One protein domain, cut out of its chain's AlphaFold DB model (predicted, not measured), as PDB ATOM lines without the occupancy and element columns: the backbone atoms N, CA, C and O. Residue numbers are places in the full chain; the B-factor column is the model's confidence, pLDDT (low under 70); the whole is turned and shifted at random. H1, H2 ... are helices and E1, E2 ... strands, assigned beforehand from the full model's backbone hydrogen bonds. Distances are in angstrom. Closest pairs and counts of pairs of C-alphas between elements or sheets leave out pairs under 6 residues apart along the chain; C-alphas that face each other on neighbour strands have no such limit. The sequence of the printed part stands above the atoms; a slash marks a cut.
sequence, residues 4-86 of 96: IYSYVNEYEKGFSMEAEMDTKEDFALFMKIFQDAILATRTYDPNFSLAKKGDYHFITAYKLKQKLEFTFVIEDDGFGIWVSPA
ATOM      1  N   ILE A   4      15.372 -14.110 -48.099       87.25
ATOM      2  CA  ILE A   4      14.635 -15.281 -47.610       87.25
ATOM      3  C   ILE A   4      15.143 -16.482 -48.404       87.25
ATOM      4  O   ILE A   4      15.109 -16.467 -49.631       87.25
ATOM      5  N   TYR A   5      15.667 -17.482 -47.705       87.62
ATOM      6  CA  TYR A   5      16.332 -18.640 -48.301       87.62
ATOM      7  C   TYR A   5      15.409 -19.843 -48.431       87.62
ATOM      8  O   TYR A   5      15.514 -20.593 -49.398       87.62
ATOM      9  N   SER A   6      14.514 -20.034 -47.468       88.00
ATOM     10  CA  SER A   6      13.598 -21.165 -47.463       88.00
ATOM     11  C   SER A   6      12.290 -20.815 -46.764       88.00
ATOM     12  O   SER A   6      12.227 -19.925 -45.913       88.00
ATOM     13  N   TYR A   7      11.245 -21.533 -47.163       87.50
ATOM     14  CA  TYR A   7       9.953 -21.585 -46.499       87.50
ATOM     15  C   TYR A   7       9.497 -23.040 -46.501       87.50
ATOM     16  O   TYR A   7       9.330 -23.633 -47.570       87.50
ATOM     17  N   VAL A   8       9.325 -23.615 -45.316       87.31
ATOM     18  CA  VAL A   8       8.876 -24.996 -45.133       87.31
ATOM     19  C   VAL A   8       7.574 -24.950 -44.357       87.31
ATOM     20  O   VAL A   8       7.572 -24.553 -43.199       87.31
ATOM     21  N   ASN A   9       6.465 -25.325 -44.990       83.56
ATOM     22  CA  ASN A   9       5.154 -25.350 -44.348       83.56
ATOM     23  C   ASN A   9       4.741 -26.790 -44.047       83.56
ATOM     24  O   ASN A   9       4.560 -27.590 -44.964       83.56
ATOM     25  N   GLU A  10       4.555 -27.094 -42.768       77.69
ATOM     26  CA  GLU A  10       4.035 -28.370 -42.283       77.69
ATOM     27  C   GLU A  10       2.544 -28.289 -41.908       77.69
ATOM     28  O   GLU A  10       2.075 -29.123 -41.140       77.69
ATOM     29  N   TYR A  11       1.815 -27.298 -42.449       65.94
ATOM     30  CA  TYR A  11       0.373 -26.999 -42.372       65.94
ATOM     31  C   TYR A  11      -0.265 -27.143 -40.981       65.94
ATOM     32  O   TYR A  11      -0.655 -26.153 -40.368       65.94
ATOM     33  N   GLU A  12      -0.375 -28.370 -40.482       69.38
ATOM     34  CA  GLU A  12      -0.918 -28.721 -39.170       69.38
ATOM     35  C   GLU A  12       0.080 -28.482 -38.028       69.38
ATOM     36  O   GLU A  12      -0.336 -28.196 -36.908       69.38
ATOM     37  N   LYS A  13       1.391 -28.559 -38.297       73.62
ATOM     38  CA  LYS A  13       2.447 -28.423 -37.273       73.62
ATOM     39  C   LYS A  13       3.062 -27.027 -37.195       73.62
ATOM     40  O   LYS A  13       3.753 -26.710 -36.228       73.62
ATOM     41  N   GLY A  14       2.782 -26.183 -38.186       81.81
ATOM     42  CA  GLY A  14       3.354 -24.848 -38.331       81.81
ATOM     43  C   GLY A  14       4.281 -24.748 -39.542       81.81
ATOM     44  O   GLY A  14       4.103 -25.469 -40.521       81.81
ATOM     45  N   PHE A  15       5.236 -23.821 -39.515       88.25
ATOM     46  CA  PHE A  15       6.148 -23.588 -40.635       88.25
ATOM     47  C   PHE A  15       7.480 -22.999 -40.166       88.25
ATOM     48  O   PHE A  15       7.550 -22.388 -39.101       88.25
ATOM     49  N   SER A  16       8.525 -23.109 -40.982       89.12
ATOM     50  CA  SER A  16       9.776 -22.377 -40.787       89.12
ATOM     51  C   SER A  16      10.138 -21.502 -41.984       89.12
ATOM     52  O   SER A  16       9.738 -21.751 -43.124       89.12
ATOM     53  N   MET A  17      10.864 -20.422 -41.705       90.44
ATOM     54  CA  MET A  17      11.427 -19.495 -42.680       90.44
ATOM     55  C   MET A  17      12.876 -19.202 -42.332       90.44
ATOM     56  O   MET A  17      13.169 -18.730 -41.234       90.44
ATOM     57  N   GLU A  18      13.778 -19.395 -43.286       90.94
ATOM     58  CA  GLU A  18      15.157 -18.943 -43.138       90.94
ATOM     59  C   GLU A  18      15.349 -17.583 -43.800       90.94
ATOM     60  O   GLU A  18      15.046 -17.412 -44.981       90.94
ATOM     61  N   ALA A  19      15.912 -16.622 -43.068       89.12
ATOM     62  CA  ALA A  19      16.194 -15.294 -43.581       89.12
ATOM     63  C   ALA A  19      17.509 -14.707 -43.055       89.12
ATOM     64  O   ALA A  19      17.954 -14.989 -41.948       89.12
ATOM     65  N   GLU A  20      18.120 -13.840 -43.854       89.38
ATOM     66  CA  GLU A  20      19.235 -12.979 -43.462       89.38
ATOM     67  C   GLU A  20      18.800 -11.526 -43.608       89.38
ATOM     68  O   GLU A  20      18.209 -11.125 -44.615       89.38
ATOM     69  N   MET A  21      19.073 -10.745 -42.568       87.00
ATOM     70  CA  MET A  21      18.654  -9.352 -42.453       87.00
ATOM     71  C   MET A  21      19.879  -8.499 -42.150       87.00
ATOM     72  O   MET A  21      20.597  -8.768 -41.182       87.00
ATOM     73  N   ASP A  22      20.107  -7.455 -42.946       84.69
ATOM     74  CA  ASP A  22      21.276  -6.585 -42.777       84.69
ATOM     75  C   ASP A  22      20.959  -5.354 -41.930       84.69
ATOM     76  O   ASP A  22      21.855  -4.786 -41.301       84.69
ATOM     77  N   THR A  23      19.694  -4.925 -41.929       84.44
ATOM     78  CA  THR A  23      19.225  -3.712 -41.250       84.44
ATOM     79  C   THR A  23      18.037  -3.995 -40.329       84.44
ATOM     80  O   THR A  23      17.392  -5.043 -40.386       84.44
ATOM     81  N   LYS A  24      17.714  -3.025 -39.465       80.12
ATOM     82  CA  LYS A  24      16.493  -3.070 -38.643       80.12
ATOM     83  C   LYS A  24      15.217  -2.987 -39.489       80.12
ATOM     84  O   LYS A  24      14.191  -3.529 -39.092       80.12
ATOM     85  N   GLU A  25      15.280  -2.320 -40.637       85.69
ATOM     86  CA  GLU A  25      14.168  -2.219 -41.588       85.69
ATOM     87  C   GLU A  25      13.909  -3.569 -42.265       85.69
ATOM     88  O   GLU A  25      12.758  -3.985 -42.351       85.69
ATOM     89  N   ASP A  26      14.974  -4.292 -42.644       84.38
ATOM     90  CA  ASP A  26      14.874  -5.668 -43.150       84.38
ATOM     91  C   ASP A  26      14.205  -6.580 -42.114       84.38
ATOM     92  O   ASP A  26      13.348  -7.389 -42.462       84.38
ATOM     93  N   PHE A  27      14.555  -6.420 -40.832       82.75
ATOM     94  CA  PHE A  27      13.932  -7.166 -39.741       82.75
ATOM     95  C   PHE A  27      12.442  -6.845 -39.590       82.75
ATOM     96  O   PHE A  27      11.625  -7.756 -39.494       82.75
ATOM     97  N   ALA A  28      12.063  -5.565 -39.611       82.31
ATOM     98  CA  ALA A  28      10.657  -5.171 -39.533       82.31
ATOM     99  C   ALA A  28       9.844  -5.708 -40.724       82.31
ATOM    100  O   ALA A  28       8.730  -6.206 -40.542       82.31
ATOM    101  N   LEU A  29      10.413  -5.652 -41.932       87.38
ATOM    102  CA  LEU A  29       9.802  -6.205 -43.136       87.38
ATOM    103  C   LEU A  29       9.645  -7.728 -43.041       87.38
ATOM    104  O   LEU A  29       8.574  -8.252 -43.337       87.38
ATOM    105  N   PHE A  30      10.684  -8.429 -42.586       87.81
ATOM    106  CA  PHE A  30      10.640  -9.871 -42.372       87.81
ATOM    107  C   PHE A  30       9.570 -10.263 -41.351       87.81
ATOM    108  O   PHE A  30       8.760 -11.143 -41.627       87.81
ATOM    109  N   MET A  31       9.508  -9.579 -40.205       83.19
ATOM    110  CA  MET A  31       8.505  -9.863 -39.176       83.19
ATOM    111  C   MET A  31       7.079  -9.695 -39.702       83.19
ATOM    112  O   MET A  31       6.206 -10.480 -39.337       83.19
ATOM    113  N   LYS A  32       6.845  -8.724 -40.592       86.62
ATOM    114  CA  LYS A  32       5.555  -8.571 -41.270       86.62
ATOM    115  C   LYS A  32       5.240  -9.773 -42.169       86.62
ATOM    116  O   LYS A  32       4.167 -10.347 -42.044       86.62
ATOM    117  N   ILE A  33       6.184 -10.191 -43.017       89.06
ATOM    118  CA  ILE A  33       6.027 -11.370 -43.893       89.06
ATOM    119  C   ILE A  33       5.754 -12.633 -43.065       89.06
ATOM    120  O   ILE A  33       4.869 -13.421 -43.391       89.06
ATOM    121  N   PHE A  34       6.493 -12.810 -41.971       87.06
ATOM    122  CA  PHE A  34       6.342 -13.944 -41.071       87.06
ATOM    123  C   PHE A  34       4.954 -13.960 -40.412       87.06
ATOM    124  O   PHE A  34       4.297 -14.997 -40.385       87.06
ATOM    125  N   GLN A  35       4.462 -12.809 -39.943       82.31
ATOM    126  CA  GLN A  35       3.108 -12.677 -39.394       82.31
ATOM    127  C   GLN A  35       2.020 -12.970 -40.433       82.31
ATOM    128  O   GLN A  35       1.077 -13.701 -40.129       82.31
ATOM    129  N   ASP A  36       2.163 -12.462 -41.658       84.81
ATOM    130  CA  ASP A  36       1.222 -12.736 -42.748       84.81
ATOM    131  C   ASP A  36       1.166 -14.245 -43.061       84.81
ATOM    132  O   ASP A  36       0.089 -14.806 -43.274       84.81
ATOM    133  N   ALA A  37       2.307 -14.941 -43.001       84.06
ATOM    134  CA  ALA A  37       2.373 -16.392 -43.176       84.06
ATOM    135  C   ALA A  37       1.734 -17.184 -42.022       84.06
ATOM    136  O   ALA A  37       1.092 -18.207 -42.273       84.06
ATOM    137  N   ILE A  38       1.840 -16.709 -40.773       80.88
ATOM    138  CA  ILE A  38       1.092 -17.276 -39.635       80.88
ATOM    139  C   ILE A  38      -0.409 -17.199 -39.906       80.88
ATOM    140  O   ILE A  38      -1.110 -18.205 -39.782       80.88
ATOM    141  N   LEU A  39      -0.898 -16.028 -40.321       78.38
ATOM    142  CA  LEU A  39      -2.316 -15.819 -40.607       78.38
ATOM    143  C   LEU A  39      -2.799 -16.709 -41.760       78.38
ATOM    144  O   LEU A  39      -3.848 -17.336 -41.637       78.38
ATOM    145  N   ALA A  40      -2.015 -16.833 -42.835       79.19
ATOM    146  CA  ALA A  40      -2.338 -17.696 -43.974       79.19
ATOM    147  C   ALA A  40      -2.336 -19.197 -43.621       79.19
ATOM    148  O   ALA A  40      -3.160 -19.964 -44.120       79.19
ATOM    149  N   THR A  41      -1.443 -19.632 -42.728       73.19
ATOM    150  CA  THR A  41      -1.408 -21.025 -42.248       73.19
ATOM    151  C   THR A  41      -2.617 -21.340 -41.356       73.19
ATOM    152  O   THR A  41      -3.080 -22.475 -41.304       73.19
ATOM    153  N   ARG A  42      -3.184 -20.325 -40.690       66.88
ATOM    154  CA  ARG A  42      -4.285 -20.457 -39.723       66.88
ATOM    155  C   ARG A  42      -5.627 -19.912 -40.210       66.88
ATOM    156  O   ARG A  42      -6.527 -19.776 -39.389       66.88
ATOM    157  N   THR A  43      -5.810 -19.668 -41.512       57.69
ATOM    158  CA  THR A  43      -7.049 -19.112 -42.114       57.69
ATOM    159  C   THR A  43      -8.352 -19.865 -41.749       57.69
ATOM    160  O   THR A  43      -9.440 -19.404 -42.080       57.69
ATOM    161  N   TYR A  44      -8.270 -20.997 -41.039       50.84
ATOM    162  CA  TYR A  44      -9.394 -21.800 -40.553       50.84
ATOM    163  C   TYR A  44      -9.671 -21.733 -39.036       50.84
ATOM    164  O   TYR A  44     -10.669 -22.313 -38.612       50.84
ATOM    165  N   ASP A  45      -8.867 -21.041 -38.215       56.25
ATOM    166  CA  ASP A  45      -9.125 -20.912 -36.767       56.25
ATOM    167  C   ASP A  45      -9.604 -19.493 -36.386       56.25
ATOM    168  O   ASP A  45      -8.787 -18.583 -36.205       56.25
ATOM    169  N   PRO A  46     -10.925 -19.277 -36.230       54.81
ATOM    170  CA  PRO A  46     -11.495 -17.974 -35.890       54.81
ATOM    171  C   PRO A  46     -11.182 -17.506 -34.458       54.81
ATOM    172  O   PRO A  46     -11.460 -16.353 -34.131       54.81
ATOM    173  N   ASN A  47     -10.613 -18.361 -33.601       58.06
ATOM    174  CA  ASN A  47     -10.234 -18.012 -32.228       58.06
ATOM    175  C   ASN A  47      -8.746 -17.656 -32.092       58.06
ATOM    176  O   ASN A  47      -8.287 -17.316 -30.995       58.06
ATOM    177  N   PHE A  48      -7.982 -17.712 -33.187       57.72
ATOM    178  CA  PHE A  48      -6.558 -17.422 -33.163       57.72
ATOM    179  C   PHE A  48      -6.301 -15.928 -32.931       57.72
ATOM    180  O   PHE A  48      -6.622 -15.068 -33.750       57.72
ATOM    181  N   SER A  49      -5.676 -15.612 -31.797       56.00
ATOM    182  CA  SER A  49      -5.195 -14.271 -31.485       56.00
ATOM    183  C   SER A  49      -3.714 -14.327 -31.138       56.00
ATOM    184  O   SER A  49      -3.327 -14.903 -30.119       56.00
ATOM    185  N   LEU A  50      -2.890 -13.635 -31.933       59.22
ATOM    186  CA  LEU A  50      -1.470 -13.393 -31.636       59.22
ATOM    187  C   LEU A  50      -1.254 -12.678 -30.284       59.22
ATOM    188  O   LEU A  50      -0.134 -12.644 -29.777       59.22
ATOM    189  N   ALA A  51      -2.313 -12.100 -29.700       47.88
ATOM    190  CA  ALA A  51      -2.241 -11.190 -28.563       47.88
ATOM    191  C   ALA A  51      -2.367 -11.848 -27.177       47.88
ATOM    192  O   ALA A  51      -2.232 -11.130 -26.188       47.88
ATOM    193  N   LYS A  52      -2.666 -13.156 -27.055       48.12
ATOM    194  CA  LYS A  52      -3.023 -13.731 -25.735       48.12
ATOM    195  C   LYS A  52      -2.280 -14.981 -25.256       48.12
ATOM    196  O   LYS A  52      -2.430 -15.293 -24.081       48.12
ATOM    197  N   LYS A  53      -1.497 -15.679 -26.086       47.97
ATOM    198  CA  LYS A  53      -0.876 -16.958 -25.675       47.97
ATOM    199  C   LYS A  53       0.442 -17.333 -26.367       47.97
ATOM    200  O   LYS A  53       0.894 -18.459 -26.218       47.97
ATOM    201  N   GLY A  54       1.047 -16.430 -27.133       50.44
ATOM    202  CA  GLY A  54       2.384 -16.686 -27.662       50.44
ATOM    203  C   GLY A  54       3.412 -16.347 -26.595       50.44
ATOM    204  O   GLY A  54       3.619 -15.162 -26.330       50.44
ATOM    205  N   ASP A  55       4.061 -17.348 -26.002       51.47
ATOM    206  CA  ASP A  55       5.345 -17.117 -25.348       51.47
ATOM    207  C   ASP A  55       6.347 -16.797 -26.456       51.47
ATOM    208  O   ASP A  55       6.927 -17.663 -27.113       51.47
ATOM    209  N   TYR A  56       6.482 -15.503 -26.742       50.50
ATOM    210  CA  TYR A  56       7.482 -15.030 -27.674       50.50
ATOM    211  C   TYR A  56       8.851 -15.176 -27.011       50.50
ATOM    212  O   TYR A  56       9.366 -14.249 -26.381       50.50
ATOM    213  N   HIS A  57       9.469 -16.339 -27.179       51.88
ATOM    214  CA  HIS A  57      10.875 -16.533 -26.871       51.88
ATOM    215  C   HIS A  57      11.719 -15.857 -27.955       51.88
ATOM    216  O   HIS A  57      12.401 -16.492 -28.757       51.88
ATOM    217  N   PHE A  58      11.687 -14.523 -27.977       51.31
ATOM    218  CA  PHE A  58      12.698 -13.751 -28.677       51.31
ATOM    219  C   PHE A  58      14.009 -13.976 -27.925       51.31
ATOM    220  O   PHE A  58      14.271 -13.342 -26.905       51.31
ATOM    221  N   ILE A  59      14.838 -14.902 -28.398       47.00
ATOM    222  CA  ILE A  59      16.227 -14.990 -27.957       47.00
ATOM    223  C   ILE A  59      16.887 -13.690 -28.441       47.00
ATOM    224  O   ILE A  59      17.259 -13.536 -29.599       47.00
ATOM    225  N   THR A  60      16.947 -12.686 -27.572       41.88
ATOM    226  CA  THR A  60      17.300 -11.285 -27.868       41.88
ATOM    227  C   THR A  60      18.796 -11.060 -28.147       41.88
ATOM    228  O   THR A  60      19.331  -9.986 -27.885       41.88
ATOM    229  N   ALA A  61      19.493 -12.042 -28.725       52.81
ATOM    230  CA  ALA A  61      20.943 -12.013 -28.935       52.81
ATOM    231  C   ALA A  61      21.378 -12.147 -30.407       52.81
ATOM    232  O   ALA A  61      22.518 -12.525 -30.681       52.81
ATOM    233  N   TYR A  62      20.507 -11.855 -31.377       59.62
ATOM    234  CA  TYR A  62      20.865 -12.012 -32.788       59.62
ATOM    235  C   TYR A  62      21.557 -10.774 -33.369       59.62
ATOM    236  O   TYR A  62      21.065  -9.649 -33.282       59.62
ATOM    237  N   LYS A  63      22.720 -10.997 -33.988       63.06
ATOM    238  CA  LYS A  63      23.459 -10.003 -34.766       63.06
ATOM    239  C   LYS A  63      22.825  -9.899 -36.155       63.06
ATOM    240  O   LYS A  63      22.498 -10.912 -36.759       63.06
ATOM    241  N   LEU A  64      22.670  -8.683 -36.671       67.38
ATOM    242  CA  LEU A  64      22.365  -8.469 -38.092       67.38
ATOM    243  C   LEU A  64      23.478  -9.089 -38.958       67.38
ATOM    244  O   LEU A  64      24.613  -9.220 -38.492       67.38
ATOM    245  N   LYS A  65      23.167  -9.418 -40.219       76.06
ATOM    246  CA  LYS A  65      24.057 -10.091 -41.189       76.06
ATOM    247  C   LYS A  65      24.378 -11.549 -40.857       76.06
ATOM    248  O   LYS A  65      25.483 -12.027 -41.112       76.06
ATOM    249  N   GLN A  66      23.420 -12.256 -40.267       78.88
ATOM    250  CA  GLN A  66      23.497 -13.702 -40.098       78.88
ATOM    251  C   GLN A  66      22.215 -14.357 -40.601       78.88
ATOM    252  O   GLN A  66      21.137 -13.762 -40.530       78.88
ATOM    253  N   LYS A  67      22.350 -15.587 -41.091       84.69
ATOM    254  CA  LYS A  67      21.222 -16.418 -41.493       84.69
ATOM    255  C   LYS A  67      20.531 -16.953 -40.236       84.69
ATOM    256  O   LYS A  67      21.171 -17.566 -39.380       84.69
ATOM    257  N   LEU A  68      19.240 -16.682 -40.112       85.06
ATOM    258  CA  LEU A  68      18.384 -17.087 -39.003       85.06
ATOM    259  C   LEU A  68      17.252 -17.956 -39.531       85.06
ATOM    260  O   LEU A  68      16.713 -17.673 -40.594       85.06
ATOM    261  N   GLU A  69      16.879 -18.973 -38.771       86.94
ATOM    262  CA  GLU A  69      15.671 -19.760 -38.981       86.94
ATOM    263  C   GLU A  69      14.614 -19.319 -37.965       86.94
ATOM    264  O   GLU A  69      14.864 -19.314 -36.758       86.94
ATOM    265  N   PHE A  70      13.447 -18.926 -38.463       86.25
ATOM    266  CA  PHE A  70      12.263 -18.606 -37.678       86.25
ATOM    267  C   PHE A  70      11.253 -19.725 -37.854       86.25
ATOM    268  O   PHE A  70      10.790 -19.961 -38.965       86.25
ATOM    269  N   THR A  71      10.875 -20.373 -36.764       85.00
ATOM    270  CA  THR A  71       9.958 -21.508 -36.763       85.00
ATOM    271  C   THR A  71       8.721 -21.150 -35.964       85.00
ATOM    272  O   THR A  71       8.793 -20.875 -34.769       85.00
ATOM    273  N   PHE A  72       7.578 -21.156 -36.627       84.50
ATOM    274  CA  PHE A  72       6.270 -21.140 -36.000       84.50
ATOM    275  C   PHE A  72       5.837 -22.584 -35.759       84.50
ATOM    276  O   PHE A  72       5.771 -23.368 -36.703       84.50
ATOM    277  N   VAL A  73       5.543 -22.927 -34.508       81.06
ATOM    278  CA  VAL A  73       5.075 -24.254 -34.098       81.06
ATOM    279  C   VAL A  73       3.674 -24.122 -33.524       81.06
ATOM    280  O   VAL A  73       3.390 -23.216 -32.738       81.06
ATOM    281  N   ILE A  74       2.798 -25.027 -33.935       75.94
ATOM    282  CA  ILE A  74       1.445 -25.161 -33.410       75.94
ATOM    283  C   ILE A  74       1.465 -26.264 -32.350       75.94
ATOM    284  O   ILE A  74       1.860 -27.387 -32.649       75.94
ATOM    285  N   GLU A  75       1.031 -25.943 -31.133       73.50
ATOM    286  CA  GLU A  75       0.919 -26.897 -30.023       73.50
ATOM    287  C   GLU A  75      -0.553 -27.046 -29.612       73.50
ATOM    288  O   GLU A  75      -1.392 -26.205 -29.953       73.50
ATOM    289  N   ASP A  76      -0.883 -28.116 -28.886       68.69
ATOM    290  CA  ASP A  76      -2.267 -28.451 -28.516       68.69
ATOM    291  C   ASP A  76      -2.957 -27.356 -27.671       68.69
ATOM    292  O   ASP A  76      -4.185 -27.242 -27.672       68.69
ATOM    293  N   ASP A  77      -2.192 -26.523 -26.959       65.69
ATOM    294  CA  ASP A  77      -2.680 -25.472 -26.060       65.69
ATOM    295  C   ASP A  77      -2.344 -24.035 -26.510       65.69
ATOM    296  O   ASP A  77      -2.727 -23.069 -25.820       65.69
ATOM    297  N   GLY A  78      -1.697 -23.876 -27.676       70.38
ATOM    298  CA  GLY A  78      -1.223 -22.584 -28.164       70.38
ATOM    299  C   GLY A  78      -0.337 -22.622 -29.415       70.38
ATOM    300  O   GLY A  78      -0.571 -23.348 -30.382       70.38
ATOM    301  N   PHE A  79       0.644 -21.722 -29.438       75.12
ATOM    302  CA  PHE A  79       1.653 -21.648 -30.488       75.12
ATOM    303  C   PHE A  79       2.963 -21.092 -29.930       75.12
ATOM    304  O   PHE A  79       2.956 -20.224 -29.054       75.12
ATOM    305  N   GLY A  80       4.077 -21.544 -30.497       76.19
ATOM    306  CA  GLY A  80       5.419 -21.055 -30.199       76.19
ATOM    307  C   GLY A  80       6.061 -20.427 -31.430       76.19
ATOM    308  O   GLY A  80       5.854 -20.882 -32.555       76.19
ATOM    309  N   ILE A  81       6.858 -19.377 -31.229       79.00
ATOM    310  CA  ILE A  81       7.766 -18.860 -32.257       79.00
ATOM    311  C   ILE A  81       9.184 -19.023 -31.731       79.00
ATOM    312  O   ILE A  81       9.558 -18.423 -30.725       79.00
ATOM    313  N   TRP A  82       9.970 -19.816 -32.446       79.44
ATOM    314  CA  TRP A  82      11.366 -20.083 -32.153       79.44
ATOM    315  C   TRP A  82      12.225 -19.387 -33.190       79.44
ATOM    316  O   TRP A  82      11.935 -19.422 -34.381       79.44
ATOM    317  N   VAL A  83      13.300 -18.759 -32.739       78.88
ATOM    318  CA  VAL A  83      14.330 -18.230 -33.628       78.88
ATOM    319  C   VAL A  83      15.605 -18.981 -33.306       78.88
ATOM    320  O   VAL A  83      15.899 -19.239 -32.141       78.88
ATOM    321  N   SER A  84      16.363 -19.370 -34.319       77.62
ATOM    322  CA  SER A  84      17.659 -20.007 -34.134       77.62
ATOM    323  C   SER A  84      18.630 -19.557 -35.224       77.62
ATOM    324  O   SER A  84      18.200 -19.104 -36.286       77.62
ATOM    325  N   PRO A  85      19.953 -19.606 -34.988       78.25
ATOM    326  CA  PRO A  85      20.907 -19.508 -36.085       78.25
ATOM    327  C   PRO A  85      20.587 -20.608 -37.097       78.25
ATOM    328  O   PRO A  85      20.482 -21.770 -36.703       78.25
ATOM    329  N   ALA A  86      20.438 -20.253 -38.376       69.38
ATOM    330  CA  ALA A  86      20.218 -21.262 -39.403       69.38
ATOM    331  C   ALA A  86      21.398 -22.239 -39.365       69.38
ATOM    332  O   ALA A  86      22.559 -21.811 -39.319       69.38
TER     333      ALA A  86
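AT A GLANCE: This is residues 4 to 86 of the 96 residues of an uncharacterized protein of Adhaeribacter aerolatus (UniProt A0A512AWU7). One twisted five-stranded sheet has a long helix, H1, packed along one face in two layers; its other face is bare. The 83 printed residues hold E1 E2 H1 E3 E4 E5, class mixed; the mixed sheet runs E1 E2 E4 E5 E3. It is compact, with radius of gyration of the C-alphas 12.7 A and spans 36 by 22 by 20 A.

HOW THE PARTS SIT: Start at E1, residues 4 to 9, a hairpin with E2, residues 14 to 20: find N 5 and O 18, 2.8 A apart. H1, residues 24 to 41, is on the sheet, height 9.4 A, over E2; their closest C-alphas, Gly 14 and Thr 41, are 7.3 A apart. Every O i to N i+4 pair of H1 is within hydrogen-bond range. E4, residues 67 to 75, is antiparallel to E2 (N 15 and O 72, 2.9 A). E5, residues 78 to 85, makes a hairpin with E4 (N 69 and O 84, 2.8 A). E3, residues 54 to 56, is parallel to E5, with no N and O pair within range. E2, H1 and E3 form a split strand-helix-strand unit, E4 and E5 between its strands, crossover right-handed.

IN THESE COORDINATES: Find C-alpha 4 at (14.635, -15.281, -47.610). H1 spans 25.6 A, E4 25.6 A, and E5 23.7 A, ending at (20.907, -19.508, -36.085).

THE WHOLE: The printed part has no cut. The link H1 to E3 is long; residues 42 to 64 are among those under pLDDT 70.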